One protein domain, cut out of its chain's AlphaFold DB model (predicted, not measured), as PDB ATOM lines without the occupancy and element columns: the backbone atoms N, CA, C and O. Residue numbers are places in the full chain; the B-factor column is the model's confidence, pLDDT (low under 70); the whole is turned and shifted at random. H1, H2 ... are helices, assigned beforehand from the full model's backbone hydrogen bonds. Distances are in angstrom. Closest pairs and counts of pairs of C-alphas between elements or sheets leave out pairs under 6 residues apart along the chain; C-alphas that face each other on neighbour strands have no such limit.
ATOM      1  N   ASP A   2      96.957 102.653 141.284       49.22
ATOM      2  CA  ASP A   2      95.678 103.053 141.920       49.22
ATOM      3  C   ASP A   2      94.481 103.029 140.947       49.22
ATOM      4  O   ASP A   2      93.444 102.462 141.269       49.22
ATOM      5  N   MET A   3      94.657 103.521 139.710       57.28
ATOM      6  CA  MET A   3      93.633 103.399 138.657       57.28
ATOM      7  C   MET A   3      93.349 101.950 138.258       57.28
ATOM      8  O   MET A   3      92.204 101.619 138.012       57.28
ATOM      9  N   VAL A   4      94.363 101.081 138.226       61.34
ATOM     10  CA  VAL A   4      94.202  99.668 137.832       61.34
ATOM     11  C   VAL A   4      93.422  98.903 138.896       61.34
ATOM     12  O   VAL A   4      92.578  98.085 138.564       61.34
ATOM     13  N   ILE A   5      93.660  99.199 140.177       61.00
ATOM     14  CA  ILE A   5      92.891  98.605 141.273       61.00
ATOM     15  C   ILE A   5      91.473  99.170 141.269       61.00
ATOM     16  O   ILE A   5      90.542  98.384 141.300       61.00
ATOM     17  N   LYS A   6      91.281 100.490 141.156       59.12
ATOM     18  CA  LYS A   6      89.938 101.093 141.050       59.12
ATOM     19  C   LYS A   6      89.147 100.544 139.868       59.12
ATOM     20  O   LYS A   6      87.982 100.209 140.032       59.12
ATOM     21  N   PHE A   7      89.802 100.387 138.722       66.19
ATOM     22  CA  PHE A   7      89.241  99.747 137.541       66.19
ATOM     23  C   PHE A   7      88.889  98.284 137.823       66.19
ATOM     24  O   PHE A   7      87.763  97.884 137.582       66.19
ATOM     25  N   ALA A   8      89.782  97.504 138.438       64.25
ATOM     26  CA  ALA A   8      89.487  96.123 138.819       64.25
ATOM     27  C   ALA A   8      88.335  96.017 139.837       64.25
ATOM     28  O   ALA A   8      87.541  95.087 139.755       64.25
ATOM     29  N   VAL A   9      88.201  96.955 140.778       64.62
ATOM     30  CA  VAL A   9      87.072  97.003 141.726       64.62
ATOM     31  C   VAL A   9      85.765  97.317 141.009       64.62
ATOM     32  O   VAL A   9      84.770  96.646 141.270       64.62
ATOM     33  N   LEU A  10      85.788  98.293 140.098       66.50
ATOM     34  CA  LEU A  10      84.659  98.631 139.230       66.50
ATOM     35  C   LEU A  10      84.234  97.429 138.377       66.50
ATOM     36  O   LEU A  10      83.059  97.089 138.366       66.50
ATOM     37  N   GLN A  11      85.191  96.751 137.742       75.06
ATOM     38  CA  GLN A  11      84.943  95.623 136.838       75.06
ATOM     39  C   GLN A  11      84.470  94.357 137.561       75.06
ATOM     40  O   GLN A  11      83.634  93.621 137.054       75.06
ATOM     41  N   THR A  12      84.989  94.078 138.758       73.12
ATOM     42  CA  THR A  12      84.671  92.826 139.475       73.12
ATOM     43  C   THR A  12      83.479  92.947 140.420       73.12
ATOM     44  O   THR A  12      83.138  91.968 141.080       73.12
ATOM     45  N   ALA A  13      82.901  94.148 140.558       56.31
ATOM     46  CA  ALA A  13      81.868  94.478 141.542       56.31
ATOM     47  C   ALA A  13      82.185  93.963 142.961       56.31
ATOM     48  O   ALA A  13      81.277  93.715 143.752       56.31
ATOM     49  N   THR A  14      83.471  93.771 143.298       65.75
ATOM     50  CA  THR A  14      83.868  93.090 144.534       65.75
ATOM     51  C   THR A  14      83.540  94.004 145.719       65.75
ATOM     52  O   THR A  14      84.280  94.971 145.940       65.75
ATOM     53  N   PRO A  15      82.514  93.717 146.551       49.84
ATOM     54  CA  PRO A  15      81.964  94.678 147.521       49.84
ATOM     55  C   PRO A  15      82.865  94.952 148.742       49.84
ATOM     56  O   PRO A  15      82.405  95.406 149.785       49.84
ATOM     57  N   SER A  16      84.152  94.619 148.664       54.28
ATOM     58  CA  SER A  16      85.063  94.569 149.811       54.28
ATOM     59  C   SER A  16      86.479  95.075 149.535       54.28
ATOM     60  O   SER A  16      87.273  95.183 150.473       54.28
ATOM     61  N   ILE A  17      86.810  95.452 148.296       54.44
ATOM     62  CA  ILE A  17      88.061  96.165 148.018       54.44
ATOM     63  C   ILE A  17      87.786  97.649 148.242       54.44
ATOM     64  O   ILE A  17      87.458  98.410 147.338       54.44
ATOM     65  N   GLU A  18      87.838  98.037 149.510       55.47
ATOM     66  CA  GLU A  18      87.526  99.398 149.922       55.47
ATOM     67  C   GLU A  18      88.519 100.407 149.337       55.47
ATOM     68  O   GLU A  18      89.744 100.231 149.420       55.47
ATOM     69  N   ASP A  19      87.970 101.521 148.856       58.03
ATOM     70  CA  ASP A  19      88.729 102.687 148.430       58.03
ATOM     71  C   ASP A  19      89.693 103.127 149.554       58.03
ATOM     72  O   ASP A  19      89.304 103.527 150.661       58.03
ATOM     73  N   GLY A  20      90.994 102.978 149.292       66.81
ATOM     74  CA  GLY A  20      92.077 103.397 150.185       66.81
ATOM     75  C   GLY A  20      92.741 102.309 151.044       66.81
ATOM     76  O   GLY A  20      93.643 102.638 151.816       66.81
ATOM     77  N   GLY A  21      92.367 101.027 150.948       73.94
ATOM     78  CA  GLY A  21      93.083  99.944 151.651       73.94
ATOM     79  C   GLY A  21      94.537  99.781 151.178       73.94
ATOM     80  O   GLY A  21      95.479  99.747 151.979       73.94
ATOM     81  N   TYR A  22      94.721  99.764 149.858       75.19
ATOM     82  CA  TYR A  22      96.031  99.721 149.206       75.19
ATOM     83  C   TYR A  22      96.861 100.970 149.527       75.19
ATOM     84  O   TYR A  22      98.004 100.878 149.977       75.19
ATOM     85  N   GLU A  23      96.229 102.137 149.416       79.75
ATOM     86  CA  GLU A  23      96.829 103.428 149.733       79.75
ATOM     87  C   GLU A  23      97.361 103.477 151.174       79.75
ATOM     88  O   GLU A  23      98.500 103.876 151.402       79.75
ATOM     89  N   ARG A  24      96.589 103.001 152.163       82.31
ATOM     90  CA  ARG A  24      97.044 102.931 153.565       82.31
ATOM     91  C   ARG A  24      98.298 102.077 153.723       82.31
ATOM     92  O   ARG A  24      99.167 102.435 154.513       82.31
ATOM     93  N   THR A  25      98.379 100.960 153.005       85.44
ATOM     94  CA  THR A  25      99.510 100.030 153.107       85.44
ATOM     95  C   THR A  25     100.770 100.634 152.495       85.44
ATOM     96  O   THR A  25     101.825 100.585 153.127       85.44
ATOM     97  N   ILE A  26     100.655 101.269 151.323       88.81
ATOM     98  CA  ILE A  26     101.779 101.990 150.712       88.81
ATOM     99  C   ILE A  26     102.217 103.143 151.607       88.81
ATOM    100  O   ILE A  26     103.397 103.258 151.902       88.81
ATOM    101  N   MET A  27     101.288 103.977 152.077       93.00
ATOM    102  CA  MET A  27     101.644 105.148 152.882       93.00
ATOM    103  C   MET A  27     102.298 104.744 154.200       93.00
ATOM    104  O   MET A  27     103.295 105.338 154.600       93.00
ATOM    105  N   LEU A  28     101.810 103.677 154.839       92.38
ATOM    106  CA  LEU A  28     102.478 103.086 155.994       92.38
ATOM    107  C   LEU A  28     103.905 102.647 155.647       92.38
ATOM    108  O   LEU A  28     104.824 102.918 156.416       92.38
ATOM    109  N   HIS A  29     104.097 101.981 154.508       91.94
ATOM    110  CA  HIS A  29     105.420 101.565 154.055       91.94
ATOM    111  C   HIS A  29     106.341 102.771 153.825       91.94
ATOM    112  O   HIS A  29     107.406 102.812 154.434       91.94
ATOM    113  N   CYS A  30     105.902 103.784 153.071       94.56
ATOM    114  CA  CYS A  30     106.665 105.006 152.811       94.56
ATOM    115  C   CYS A  30     107.069 105.728 154.106       94.56
ATOM    116  O   CYS A  30     108.234 106.077 154.275       94.56
ATOM    117  N   ILE A  31     106.140 105.893 155.058       96.12
ATOM    118  CA  ILE A  31     106.424 106.534 156.354       96.12
ATOM    119  C   ILE A  31     107.456 105.716 157.151       96.12
ATOM    120  O   ILE A  31     108.378 106.277 157.743       96.12
ATOM    121  N   LEU A  32     107.332 104.383 157.168       94.56
ATOM    122  CA  LEU A  32     108.268 103.511 157.882       94.56
ATOM    123  C   LEU A  32     109.652 103.453 157.219       94.56
ATOM    124  O   LEU A  32     110.657 103.359 157.927       94.56
ATOM    125  N   GLU A  33     109.724 103.481 155.889       93.88
ATOM    126  CA  GLU A  33     110.988 103.556 155.156       93.88
ATOM    127  C   GLU A  33     111.687 104.889 155.396       93.88
ATOM    128  O   GLU A  33     112.869 104.884 155.744       93.88
ATOM    129  N   GLN A  34     110.954 106.001 155.327       96.88
ATOM    130  CA  GLN A  34     111.485 107.328 155.623       96.88
ATOM    131  C   GLN A  34     112.003 107.419 157.066       96.88
ATOM    132  O   GLN A  34     113.126 107.866 157.291       96.88
ATOM    133  N   ALA A  35     111.267 106.883 158.046       95.44
ATOM    134  CA  ALA A  35     111.735 106.814 159.433       95.44
ATOM    135  C   ALA A  35     113.046 106.024 159.572       95.44
ATOM    136  O   ALA A  35     113.963 106.430 160.285       95.44
ATOM    137  N   ARG A  36     113.174 104.895 158.866       92.62
ATOM    138  CA  ARG A  36     114.421 104.114 158.847       92.62
ATOM    139  C   ARG A  36     115.551 104.853 158.138       92.62
ATOM    140  O   ARG A  36     116.704 104.679 158.529       92.62
ATOM    141  N   PHE A  37     115.242 105.613 157.093       94.75
ATOM    142  CA  PHE A  37     116.206 106.414 156.352       94.75
ATOM    143  C   PHE A  37     116.777 107.533 157.231       94.75
ATOM    144  O   PHE A  37     117.995 107.639 157.346       94.75
ATOM    145  N   GLU A  38     115.932 108.264 157.958       96.12
ATOM    146  CA  GLU A  38     116.350 109.306 158.909       96.12
ATOM    147  C   GLU A  38     117.201 108.758 160.058       96.12
ATOM    148  O   GLU A  38     118.247 109.318 160.373       96.12
ATOM    149  N   ILE A  39     116.832 107.603 160.628       90.81
ATOM    150  CA  ILE A  39     117.635 106.931 161.670       90.81
ATOM    151  C   ILE A  39     119.053 106.598 161.169       90.81
ATOM    152  O   ILE A  39     119.996 106.527 161.956       90.81
ATOM    153  N   ARG A  40     119.229 106.399 159.857       92.19
ATOM    154  CA  ARG A  40     120.534 106.141 159.226       92.19
ATOM    155  C   ARG A  40     121.290 107.423 158.849       92.19
ATOM    156  O   ARG A  40     122.297 107.327 158.153       92.19
ATOM    157  N   GLY A  41     120.828 108.592 159.293       95.25
ATOM    158  CA  GLY A  41     121.396 109.893 158.930       95.25
ATOM    159  C   GLY A  41     120.949 110.394 157.556       95.25
ATOM    160  O   GLY A  41     121.622 111.234 156.965       95.25
ATOM    161  N   GLY A  42     119.852 109.849 157.020       96.25
ATOM    162  CA  GLY A  42     119.208 110.366 155.818       96.25
ATOM    163  C   GLY A  42     118.617 111.764 156.025       96.25
ATOM    164  O   GLY A  42     118.469 112.234 157.152       96.25
ATOM    165  N   VAL A  43     118.272 112.425 154.918       97.44
ATOM    166  CA  VAL A  43     117.623 113.745 154.936       97.44
ATOM    167  C   VAL A  43     116.266 113.635 155.631       97.44
ATOM    168  O   VAL A  43     115.473 112.751 155.299       97.44
ATOM    169  N   GLN A  44     116.017 114.532 156.585       97.56
ATOM    170  CA  GLN A  44     114.744 114.603 157.296       97.56
ATOM    171  C   GLN A  44     113.613 115.011 156.354       97.56
ATOM    172  O   GLN A  44     113.777 115.893 155.507       97.56
ATOM    173  N   LEU A  45     112.465 114.362 156.510       97.81
ATOM    174  CA  LEU A  45     111.234 114.761 155.855       97.81
ATOM    175  C   LEU A  45     110.753 116.066 156.491       97.81
ATOM    176  O   LEU A  45     110.604 116.147 157.709       97.81
ATOM    177  N   THR A  46     110.494 117.064 155.660       98.25
ATOM    178  CA  THR A  46     109.984 118.381 156.028       98.25
ATOM    179  C   THR A  46     108.736 118.688 155.211       98.25
ATOM    180  O   THR A  46     108.459 118.059 154.185       98.25
ATOM    181  N   SER A  47     107.966 119.682 155.640       97.19
ATOM    182  CA  SER A  47     106.800 120.176 154.892       97.19
ATOM    183  C   SER A  47     107.122 120.620 153.451       97.19
ATOM    184  O   SER A  47     106.251 120.559 152.578       97.19
ATOM    185  N   GLU A  48     108.369 121.000 153.169       97.50
ATOM    186  CA  GLU A  48     108.825 121.442 151.845       97.50
ATOM    187  C   GLU A  48     109.181 120.277 150.909       97.50
ATOM    188  O   GLU A  48     108.918 120.354 149.709       97.50
ATOM    189  N   ASN A  49     109.739 119.184 151.445       97.06
ATOM    190  CA  ASN A  49     110.258 118.061 150.652       97.06
ATOM    191  C   ASN A  49     109.349 116.816 150.633       97.06
ATOM    192  O   ASN A  49     109.727 115.777 150.092       97.06
ATOM    193  N   ILE A  50     108.158 116.914 151.221       97.06
ATOM    194  CA  ILE A  50     107.195 115.818 151.296       97.06
ATOM    195  C   ILE A  50     106.654 115.424 149.907       97.06
ATOM    196  O   ILE A  50     106.229 116.272 149.115       97.06
ATOM    197  N   ASP A  51     106.644 114.115 149.633       95.38
ATOM    198  CA  ASP A  51     106.168 113.527 148.375       95.38
ATOM    199  C   ASP A  51     104.694 113.860 148.077       95.38
ATOM    200  O   ASP A  51     103.852 113.939 148.977       95.38
ATOM    201  N   ILE A  52     104.364 114.006 146.790       94.31
ATOM    202  CA  ILE A  52     103.018 114.361 146.314       94.31
ATOM    203  C   ILE A  52     101.985 113.308 146.739       94.31
ATOM    204  O   ILE A  52     100.871 113.662 147.131       94.31
ATOM    205  N   GLY A  53     102.345 112.021 146.719       92.69
ATOM    206  CA  GLY A  53     101.465 110.940 147.157       92.69
ATOM    207  C   GLY A  53     101.129 111.041 148.644       92.69
ATOM    208  O   GLY A  53      99.973 110.866 149.037       92.69
ATOM    209  N   LEU A  54     102.116 111.407 149.462       95.69
ATOM    210  CA  LEU A  54     101.931 111.606 150.895       95.69
ATOM    211  C   LEU A  54     101.128 112.883 151.199       95.69
ATOM    212  O   LEU A  54     100.249 112.841 152.062       95.69
ATOM    213  N   LYS A  55     101.326 113.977 150.441       96.00
ATOM    214  CA  LYS A  55     100.459 115.176 150.494       96.00
ATOM    215  C   LYS A  55      99.007 114.830 150.169       96.00
ATOM    216  O   LYS A  55      98.104 115.206 150.909       96.00
ATOM    217  N   ALA A  56      98.771 114.068 149.102       92.69
ATOM    218  CA  ALA A  56      97.425 113.653 148.713       92.69
ATOM    219  C   ALA A  56      96.762 112.763 149.781       92.69
ATOM    220  O   ALA A  56      95.569 112.912 150.063       92.69
ATOM    221  N   TRP A  57      97.528 111.868 150.417       94.19
ATOM    222  CA  TRP A  57      97.039 111.067 151.542       94.19
ATOM    223  C   TRP A  57      96.664 111.944 152.745       94.19
ATOM    224  O   TRP A  57      95.577 111.773 153.298       94.19
ATOM    225  N   LEU A  58      97.505 112.918 153.114       94.75
ATOM    226  CA  LEU A  58      97.225 113.882 154.189       94.75
ATOM    227  C   LEU A  58      95.979 114.724 153.899       94.75
ATOM    228  O   LEU A  58      95.092 114.819 154.752       94.75
ATOM    229  N   HIS A  59      95.840 115.203 152.664       92.56
ATOM    230  CA  HIS A  59      94.663 115.934 152.205       92.56
ATOM    231  C   HIS A  59      93.383 115.110 152.395       92.56
ATOM    232  O   HIS A  59      92.366 115.604 152.887       92.56
ATOM    233  N   ARG A  60      93.418 113.803 152.099       88.56
ATOM    234  CA  ARG A  60      92.297 112.880 152.367       88.56
ATOM    235  C   ARG A  60      92.030 112.657 153.859       88.56
ATOM    236  O   ARG A  60      90.917 112.280 154.216       88.56
ATOM    237  N   LYS A  61      93.007 112.888 154.740       90.44
ATOM    238  CA  LYS A  61      92.824 112.870 156.204       90.44
ATOM    239  C   LYS A  61      92.329 114.193 156.782       90.44
ATOM    240  O   LYS A  61      92.074 114.240 157.982       90.44
ATOM    241  N   GLY A  62      92.127 115.212 155.945       90.81
ATOM    242  CA  GLY A  62      91.701 116.545 156.375       90.81
ATOM    243  C   GLY A  62      92.845 117.461 156.786       90.81
ATOM    244  O   GLY A  62      92.578 118.489 157.383       90.81
ATOM    245  N   ILE A  63      94.086 117.095 156.463       94.75
ATOM    246  CA  ILE A  63      95.276 117.932 156.630       94.75
ATOM    247  C   ILE A  63      95.561 118.504 155.241       94.75
ATOM    248  O   ILE A  63      96.169 117.829 154.408       94.75
ATOM    249  N   VAL A  64      94.975 119.662 154.950       92.06
ATOM    250  CA  VAL A  64      94.883 120.211 153.587       92.06
ATOM    251  C   VAL A  64      96.011 121.196 153.338       92.06
ATOM    252  O   VAL A  64      96.659 121.132 152.292       92.06
ATOM    253  N   ASP A  65      96.272 122.064 154.312       92.25
ATOM    254  CA  ASP A  65      97.140 123.208 154.105       92.25
ATOM    255  C   ASP A  65      98.593 122.872 154.443       92.25
ATOM    256  O   ASP A  65      98.907 122.077 155.334       92.25
ATOM    257  N   GLY A  66      99.530 123.514 153.741       95.06
ATOM    258  CA  GLY A  66     100.957 123.386 154.056       95.06
ATOM    259  C   GLY A  66     101.281 123.842 155.484       95.06
ATOM    260  O   GLY A  66     102.187 123.295 156.116       95.06
ATOM    261  N   SER A  67     100.499 124.789 156.021       95.31
ATOM    262  CA  SER A  67     100.546 125.200 157.427       95.31
ATOM    263  C   SER A  67     100.251 124.048 158.376       95.31
ATOM    264  O   SER A  67     100.892 123.954 159.420       95.31
ATOM    265  N   ASP A  68      99.344 123.149 158.003       94.62
ATOM    266  CA  ASP A  68      98.932 122.039 158.853       94.62
ATOM    267  C   ASP A  68     100.032 120.994 158.971       94.62
ATOM    268  O   ASP A  68     100.356 120.508 160.057       94.62
ATOM    269  N   ILE A  69     100.670 120.699 157.839       96.88
ATOM    270  CA  ILE A  69     101.829 119.809 157.779       96.88
ATOM    271  C   ILE A  69     102.971 120.394 158.620       96.88
ATOM    272  O   ILE A  69     103.578 119.676 159.416       96.88
ATOM    273  N   LYS A  70     103.218 121.706 158.503       97.31
ATOM    274  CA  LYS A  70     104.241 122.414 159.282       97.31
ATOM    275  C   LYS A  70     103.916 122.466 160.778       97.31
ATOM    276  O   LYS A  70     104.824 122.377 161.605       97.31
ATOM    277  N   ALA A  71     102.642 122.563 161.150       96.12
ATOM    278  CA  ALA A  71     102.202 122.501 162.541       96.12
ATOM    279  C   ALA A  71     102.444 121.109 163.146       96.12
ATOM    280  O   ALA A  71     102.973 121.011 164.251       96.12
ATOM    281  N   ILE A  72     102.138 120.035 162.407       97.25
ATOM    282  CA  ILE A  72     102.429 118.653 162.827       97.25
ATOM    283  C   ILE A  72     103.941 118.431 162.966       97.25
ATOM    284  O   ILE A  72     104.386 117.836 163.947       97.25
ATOM    285  N   GLU A  73     104.725 118.924 162.005       97.75
ATOM    286  CA  GLU A  73     106.192 118.887 162.029       97.75
ATOM    287  C   GLU A  73     106.752 119.600 163.269       97.75
ATOM    288  O   GLU A  73     107.583 119.036 163.977       97.75
ATOM    289  N   THR A  74     106.238 120.794 163.577       97.19
ATOM    290  CA  THR A  74     106.660 121.590 164.737       97.19
ATOM    291  C   THR A  74     106.268 120.919 166.058       97.19
ATOM    292  O   THR A  74     107.089 120.833 166.965       97.19
ATOM    293  N   ALA A  75     105.039 120.404 166.168       96.50
ATOM    294  CA  ALA A  75     104.530 119.780 167.391       96.50
ATOM    295  C   ALA A  75     105.228 118.454 167.734       96.50
ATOM    296  O   ALA A  75     105.404 118.137 168.907       96.50
ATOM    297  N   ALA A  76     105.628 117.675 166.725       96.38
ATOM    298  CA  ALA A  76     106.318 116.397 166.917       96.38
ATOM    299  C   ALA A  76     107.855 116.508 166.878       96.38
ATOM    300  O   ALA A  76     108.553 115.498 167.019       96.38
ATOM    301  N   GLY A  77     108.394 117.699 166.602       95.81
ATOM    302  CA  GLY A  77     109.820 117.959 166.377       95.81
ATOM    303  C   GLY A  77     110.362 117.478 165.022       95.81
ATOM    304  O   GLY A  77     111.389 117.976 164.571       95.81
ATOM    305  N   SER A  78     109.694 116.531 164.356       97.12
ATOM    306  CA  SER A  78     109.939 116.184 162.952       97.12
ATOM    307  C   SER A  78     108.666 115.694 162.270       97.12
ATOM    308  O   SER A  78     107.792 115.087 162.902       97.12
ATOM    309  N   LEU A  79     108.566 115.898 160.952       97.88
ATOM    310  CA  LEU A  79     107.383 115.482 160.202       97.88
ATOM    311  C   LEU A  79     107.217 113.959 160.212       97.88
ATOM    312  O   LEU A  79     106.122 113.464 160.465       97.88
ATOM    313  N   THR A  80     108.294 113.195 160.027       97.75
ATOM    314  CA  THR A  80     108.243 111.725 160.065       97.75
ATOM    315  C   THR A  80     107.735 111.199 161.407       97.75
ATOM    316  O   THR A  80     106.909 110.280 161.444       97.75
ATOM    317  N   ARG A  81     108.150 111.811 162.525       96.44
ATOM    318  CA  ARG A  81     107.644 111.465 163.860       96.44
ATOM    319  C   ARG A  81     106.167 111.832 164.006       96.44
ATOM    320  O   ARG A  81     105.388 110.991 164.456       96.44
ATOM    321  N   GLY A  82     105.767 113.015 163.542       97.25
ATOM    322  CA  GLY A  82     104.369 113.452 163.522       97.25
ATOM    323  C   GLY A  82     103.462 112.535 162.696       97.25
ATOM    324  O   GLY A  82     102.369 112.180 163.134       97.25
ATOM    325  N   LEU A  83     103.934 112.041 161.550       97.06
ATOM    326  CA  LEU A  83     103.213 111.071 160.718       97.06
ATOM    327  C   LEU A  83     103.056 109.709 161.407       97.06
ATOM    328  O   LEU A  83     101.999 109.082 161.318       97.06
ATOM    329  N   LEU A  84     104.070 109.247 162.144       95.75
ATOM    330  CA  LEU A  84     103.962 108.023 162.945       95.75
ATOM    331  C   LEU A  84     102.967 108.179 164.109       95.75
ATOM    332  O   LEU A  84     102.245 107.225 164.421       95.75
ATOM    333  N   MET A  85     102.894 109.361 164.732       96.44
ATOM    334  CA  MET A  85     101.859 109.685 165.724       96.44
ATOM    335  C   MET A  85     100.471 109.701 165.075       96.44
ATOM    336  O   MET A  85      99.547 109.063 165.584       96.44
ATOM    337  N   LEU A  86     100.337 110.337 163.908       95.50
ATOM    338  CA  LEU A  86      99.098 110.399 163.132       95.50
ATOM    339  C   LEU A  86      98.552 108.994 162.822       95.50
ATOM    340  O   LEU A  86      97.365 108.741 163.012       95.50
ATOM    341  N   LEU A  87      99.409 108.040 162.442       93.62
ATOM    342  CA  LEU A  87      99.017 106.640 162.214       93.62
ATOM    343  C   LEU A  87      98.457 105.934 163.467       93.62
ATOM    344  O   LEU A  87      97.747 104.929 163.337       93.62
ATOM    345  N   ARG A  88      98.776 106.415 164.677       92.00
ATOM    346  CA  ARG A  88      98.170 105.931 165.932       92.00
ATOM    347  C   ARG A  88      96.875 106.663 166.282       92.00
ATOM    348  O   ARG A  88      95.973 106.023 166.810       92.00
ATOM    349  N   ILE A  89      96.795 107.960 165.987       93.12
ATOM    350  CA  ILE A  89      95.637 108.816 166.291       93.12
ATOM    351  C   ILE A  89      94.455 108.513 165.367       93.12
ATOM    352  O   ILE A  89      93.302 108.541 165.801       93.12
ATOM    353  N   LEU A  90      94.723 108.241 164.087       89.69
ATOM    354  CA  LEU A  90      93.671 107.986 163.114       89.69
ATOM    355  C   LEU A  90      92.846 106.755 163.523       89.69
ATOM    356  O   LEU A  90      93.420 105.701 163.823       89.69
ATOM    357  N   PRO A  91      91.504 106.855 163.505       82.44
ATOM    358  CA  PRO A  91      90.637 105.768 163.917       82.44
ATOM    359  C   PRO A  91      90.917 104.553 163.042       82.44
ATOM    360  O   PRO A  91      90.814 104.586 161.810       82.44
ATOM    361  N   PHE A 123     105.844 107.724 172.310       89.62
ATOM    362  CA  PHE A 123     105.903 109.126 171.921       89.62
ATOM    363  C   PHE A 123     105.896 109.964 173.191       89.62
ATOM    364  O   PHE A 123     105.284 109.545 174.178       89.62
ATOM    365  N   ASP A 124     106.559 111.118 173.159       93.06
ATOM    366  CA  ASP A 124     106.445 112.039 174.277       93.06
ATOM    367  C   ASP A 124     104.947 112.352 174.474       93.06
ATOM    368  O   ASP A 124     104.273 112.709 173.499       93.06
ATOM    369  N   PRO A 125     104.379 112.129 175.675       93.12
ATOM    370  CA  PRO A 125     102.941 112.262 175.879       93.12
ATOM    371  C   PRO A 125     102.417 113.661 175.551       93.12
ATOM    372  O   PRO A 125     101.285 113.794 175.082       93.12
ATOM    373  N   PHE A 126     103.232 114.696 175.774       95.44
ATOM    374  CA  PHE A 126     102.855 116.078 175.523       95.44
ATOM    375  C   PHE A 126     102.828 116.376 174.022       95.44
ATOM    376  O   PHE A 126     101.809 116.859 173.526       95.44
ATOM    377  N   GLU A 127     103.873 116.004 173.279       95.25
ATOM    378  CA  GLU A 127     103.884 116.107 171.811       95.25
ATOM    379  C   GLU A 127     102.729 115.310 171.175       95.25
ATOM    380  O   GLU A 127     102.022 115.801 170.293       95.25
ATOM    381  N   TYR A 128     102.488 114.083 171.651       95.25
ATOM    382  CA  TYR A 128     101.425 113.224 171.130       95.25
ATOM    383  C   TYR A 128     100.037 113.842 171.324       95.25
ATOM    384  O   TYR A 128      99.226 113.838 170.396       95.25
ATOM    385  N   GLU A 129      99.753 114.393 172.508       95.12
ATOM    386  CA  GLU A 129      98.483 115.074 172.767       95.12
ATOM    387  C   GLU A 129      98.340 116.367 171.952       95.12
ATOM    388  O   GLU A 129      97.232 116.670 171.506       95.12
ATOM    389  N   GLN A 130      99.426 117.096 171.671       96.31
ATOM    390  CA  GLN A 130      99.371 118.239 170.753       96.31
ATOM    391  C   GLN A 130      98.978 117.816 169.336       96.31
ATOM    392  O   GLN A 130      98.010 118.347 168.787       96.31
ATOM    393  N   VAL A 131      99.669 116.823 168.765       95.62
ATOM    394  CA  VAL A 131      99.358 116.310 167.419       95.62
ATOM    395  C   VAL A 131      97.934 115.756 167.375       95.62
ATOM    396  O   VAL A 131      97.197 115.993 166.421       95.62
ATOM    397  N   LYS A 132      97.497 115.058 168.426       95.06
ATOM    398  CA  LYS A 132      96.141 114.510 168.527       95.06
ATOM    399  C   LYS A 132      95.069 115.593 168.547       95.06
ATOM    400  O   LYS A 132      94.133 115.493 167.755       95.06
ATOM    401  N   LYS A 133      95.208 116.619 169.393       94.31
ATOM    402  CA  LYS A 133      94.285 117.767 169.427       94.31
ATOM    403  C   LYS A 133      94.225 118.456 168.072       94.31
ATOM    404  O   LYS A 133      93.142 118.728 167.568       94.31
ATOM    405  N   TYR A 134      95.386 118.662 167.459       93.88
ATOM    406  CA  TYR A 134      95.493 119.293 166.154       93.88
ATOM    407  C   TYR A 134      94.739 118.510 165.065       93.88
ATOM    408  O   TYR A 134      93.862 119.048 164.393       93.88
ATOM    409  N   VAL A 135      95.004 117.206 164.953       92.06
ATOM    410  CA  VAL A 135      94.357 116.317 163.975       92.06
ATOM    411  C   VAL A 135      92.853 116.198 164.222       92.06
ATOM    412  O   VAL A 135      92.077 116.114 163.272       92.06
ATOM    413  N   GLN A 136      92.419 116.166 165.484       92.75
ATOM    414  CA  GLN A 136      90.997 116.140 165.822       92.75
ATOM    415  C   GLN A 136      90.302 117.438 165.403       92.75
ATOM    416  O   GLN A 136      89.282 117.361 164.727       92.75
ATOM    417  N   ASN A 137      90.890 118.598 165.703       92.44
ATOM    418  CA  ASN A 137      90.344 119.898 165.311       92.44
ATOM    419  C   ASN A 137      90.232 120.037 163.787       92.44
ATOM    420  O   ASN A 137      89.168 120.402 163.291       92.44
ATOM    421  N   ALA A 138      91.279 119.669 163.039       88.69
ATOM    422  CA  ALA A 138      91.267 119.706 161.574       88.69
ATOM    423  C   ALA A 138      90.157 118.817 160.979       88.69
ATOM    424  O   ALA A 138      89.477 119.183 160.019       88.69
ATOM    425  N   ARG A 139      89.913 117.645 161.583       88.12
ATOM    426  CA  ARG A 139      88.820 116.754 161.167       88.12
ATOM    427  C   ARG A 139      87.444 117.321 161.495       88.12
ATOM    428  O   ARG A 139      86.554 117.193 160.660       88.12
ATOM    429  N   THR A 140      87.270 117.923 162.668       91.19
ATOM    430  CA  THR A 140      86.010 118.568 163.054       91.19
ATOM    431  C   THR A 140      85.673 119.703 162.090       91.19
ATOM    432  O   THR A 140      84.612 119.664 161.477       91.19
ATOM    433  N   GLN A 141      86.617 120.614 161.833       90.50
ATOM    434  CA  GLN A 141      86.430 121.727 160.890       90.50
ATOM    435  C   GLN A 141      86.084 121.247 159.475       90.50
ATOM    436  O   GLN A 141      85.208 121.798 158.810       90.50
ATOM    437  N   ARG A 142      86.748 120.184 158.999       88.44
ATOM    438  CA  ARG A 142      86.421 119.578 157.703       88.44
ATOM    439  C   ARG A 142      84.996 119.030 157.671       88.44
ATOM    440  O   ARG A 142      84.317 119.201 156.661       88.44
ATOM    441  N   ASN A 143      84.580 118.323 158.717       88.62
ATOM    442  CA  ASN A 143      83.243 117.742 158.783       88.62
ATOM    443  C   ASN A 143      82.175 118.840 158.816       88.62
ATOM    444  O   ASN A 143      81.233 118.762 158.040       88.62
ATOM    445  N   GLU A 144      82.377 119.895 159.608       93.88
ATOM    446  CA  GLU A 144      81.488 121.065 159.653       93.88
ATOM    447  C   GLU A 144      81.364 121.730 158.275       93.88
ATOM    448  O   GLU A 144      80.259 121.999 157.807       93.88
ATOM    449  N   LYS A 145      82.485 121.926 157.566       92.31
ATOM    450  CA  LYS A 145      82.481 122.480 156.203       92.31
ATOM    451  C   LYS A 145      81.731 121.583 155.213       92.31
ATOM    452  O   LYS A 145      81.030 122.084 154.339       92.31
ATOM    453  N   LEU A 146      81.880 120.264 155.328       88.19
ATOM    454  CA  LEU A 146      81.190 119.306 154.463       88.19
ATOM    455  C   LEU A 146      79.682 119.264 154.757       88.19
ATOM    456  O   LEU A 146      78.882 119.205 153.829       88.19
ATOM    457  N   GLU A 147      79.287 119.345 156.025       93.38
ATOM    458  CA  GLU A 147      77.883 119.448 156.436       93.38
ATOM    459  C   GLU A 147      77.237 120.741 155.924       93.38
ATOM    460  O   GLU A 147      76.131 120.689 155.386       93.38
ATOM    461  N   GLN A 148      77.947 121.873 155.999       96.56
ATOM    462  CA  GLN A 148      77.509 123.142 155.403       96.56
ATOM    463  C   GLN A 148      77.309 123.011 153.888       96.56
ATOM    464  O   GLN A 148      76.238 123.330 153.389       96.56
TER     465      GLN A 148
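Overview. This is residues 2 to 91 and 123 to 148 of the 445 residues of an uncharacterized protein of Akanthomyces lecanii RCEF 1005 (UniProt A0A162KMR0). The longest helix, H6, crosses the core helix H5 and runs on past it; H4 packs on both, H2 crosses H5 too, and residues 10 to 16 stick out beyond. The printed part has 116 residues, 85 of them in six named helices in order H1 to H6, with no named strand; its class is all helix, and it is only just compact, close to loose, with a radius of gyration of the C-alphas of 15.6 A and spans of 45 by 41 by 24 A.

Arrangement. H6, residues 125 to 148, touches the hub H5, residues 79 to 89, with residues 128 to 135 alone, closest C-alphas Ile 89 and Lys 132, 6.1 A. H4, residues 66 to 76, touches H5 about perpendicular at 84 degrees, closest C-alphas Glu 73 and Leu 79, 4.0 A. H2, residues 21 to 39, touches H5 with residues 28 to 35 alone, closest C-alphas Ala 35 and Thr 80, 6.1 A. H3, residues 52 to 60, only just touches H2, with 3 pairs of C-alphas within 8 A, closest Met 27 and Leu 54, 6.8 A. H1, residues 2 to 12, touches no helix. Every O i to N i+4 pair is within hydrogen-bond range but in H5, 6 of 7.

Along the chain. H6 spans 34.4 A, first to last C-alpha, ending at (77.509, 123.142, 155.403); H1 begins at (95.678, 103.053, 141.920).

Size, cuts and confidence. Residues 92 to 122 are cut out; C-alphas 91 and 123 are 17.6 A apart. The H2 to H3 link is long. Residues 2 to 10 and 13 to 20 have pLDDT under 70.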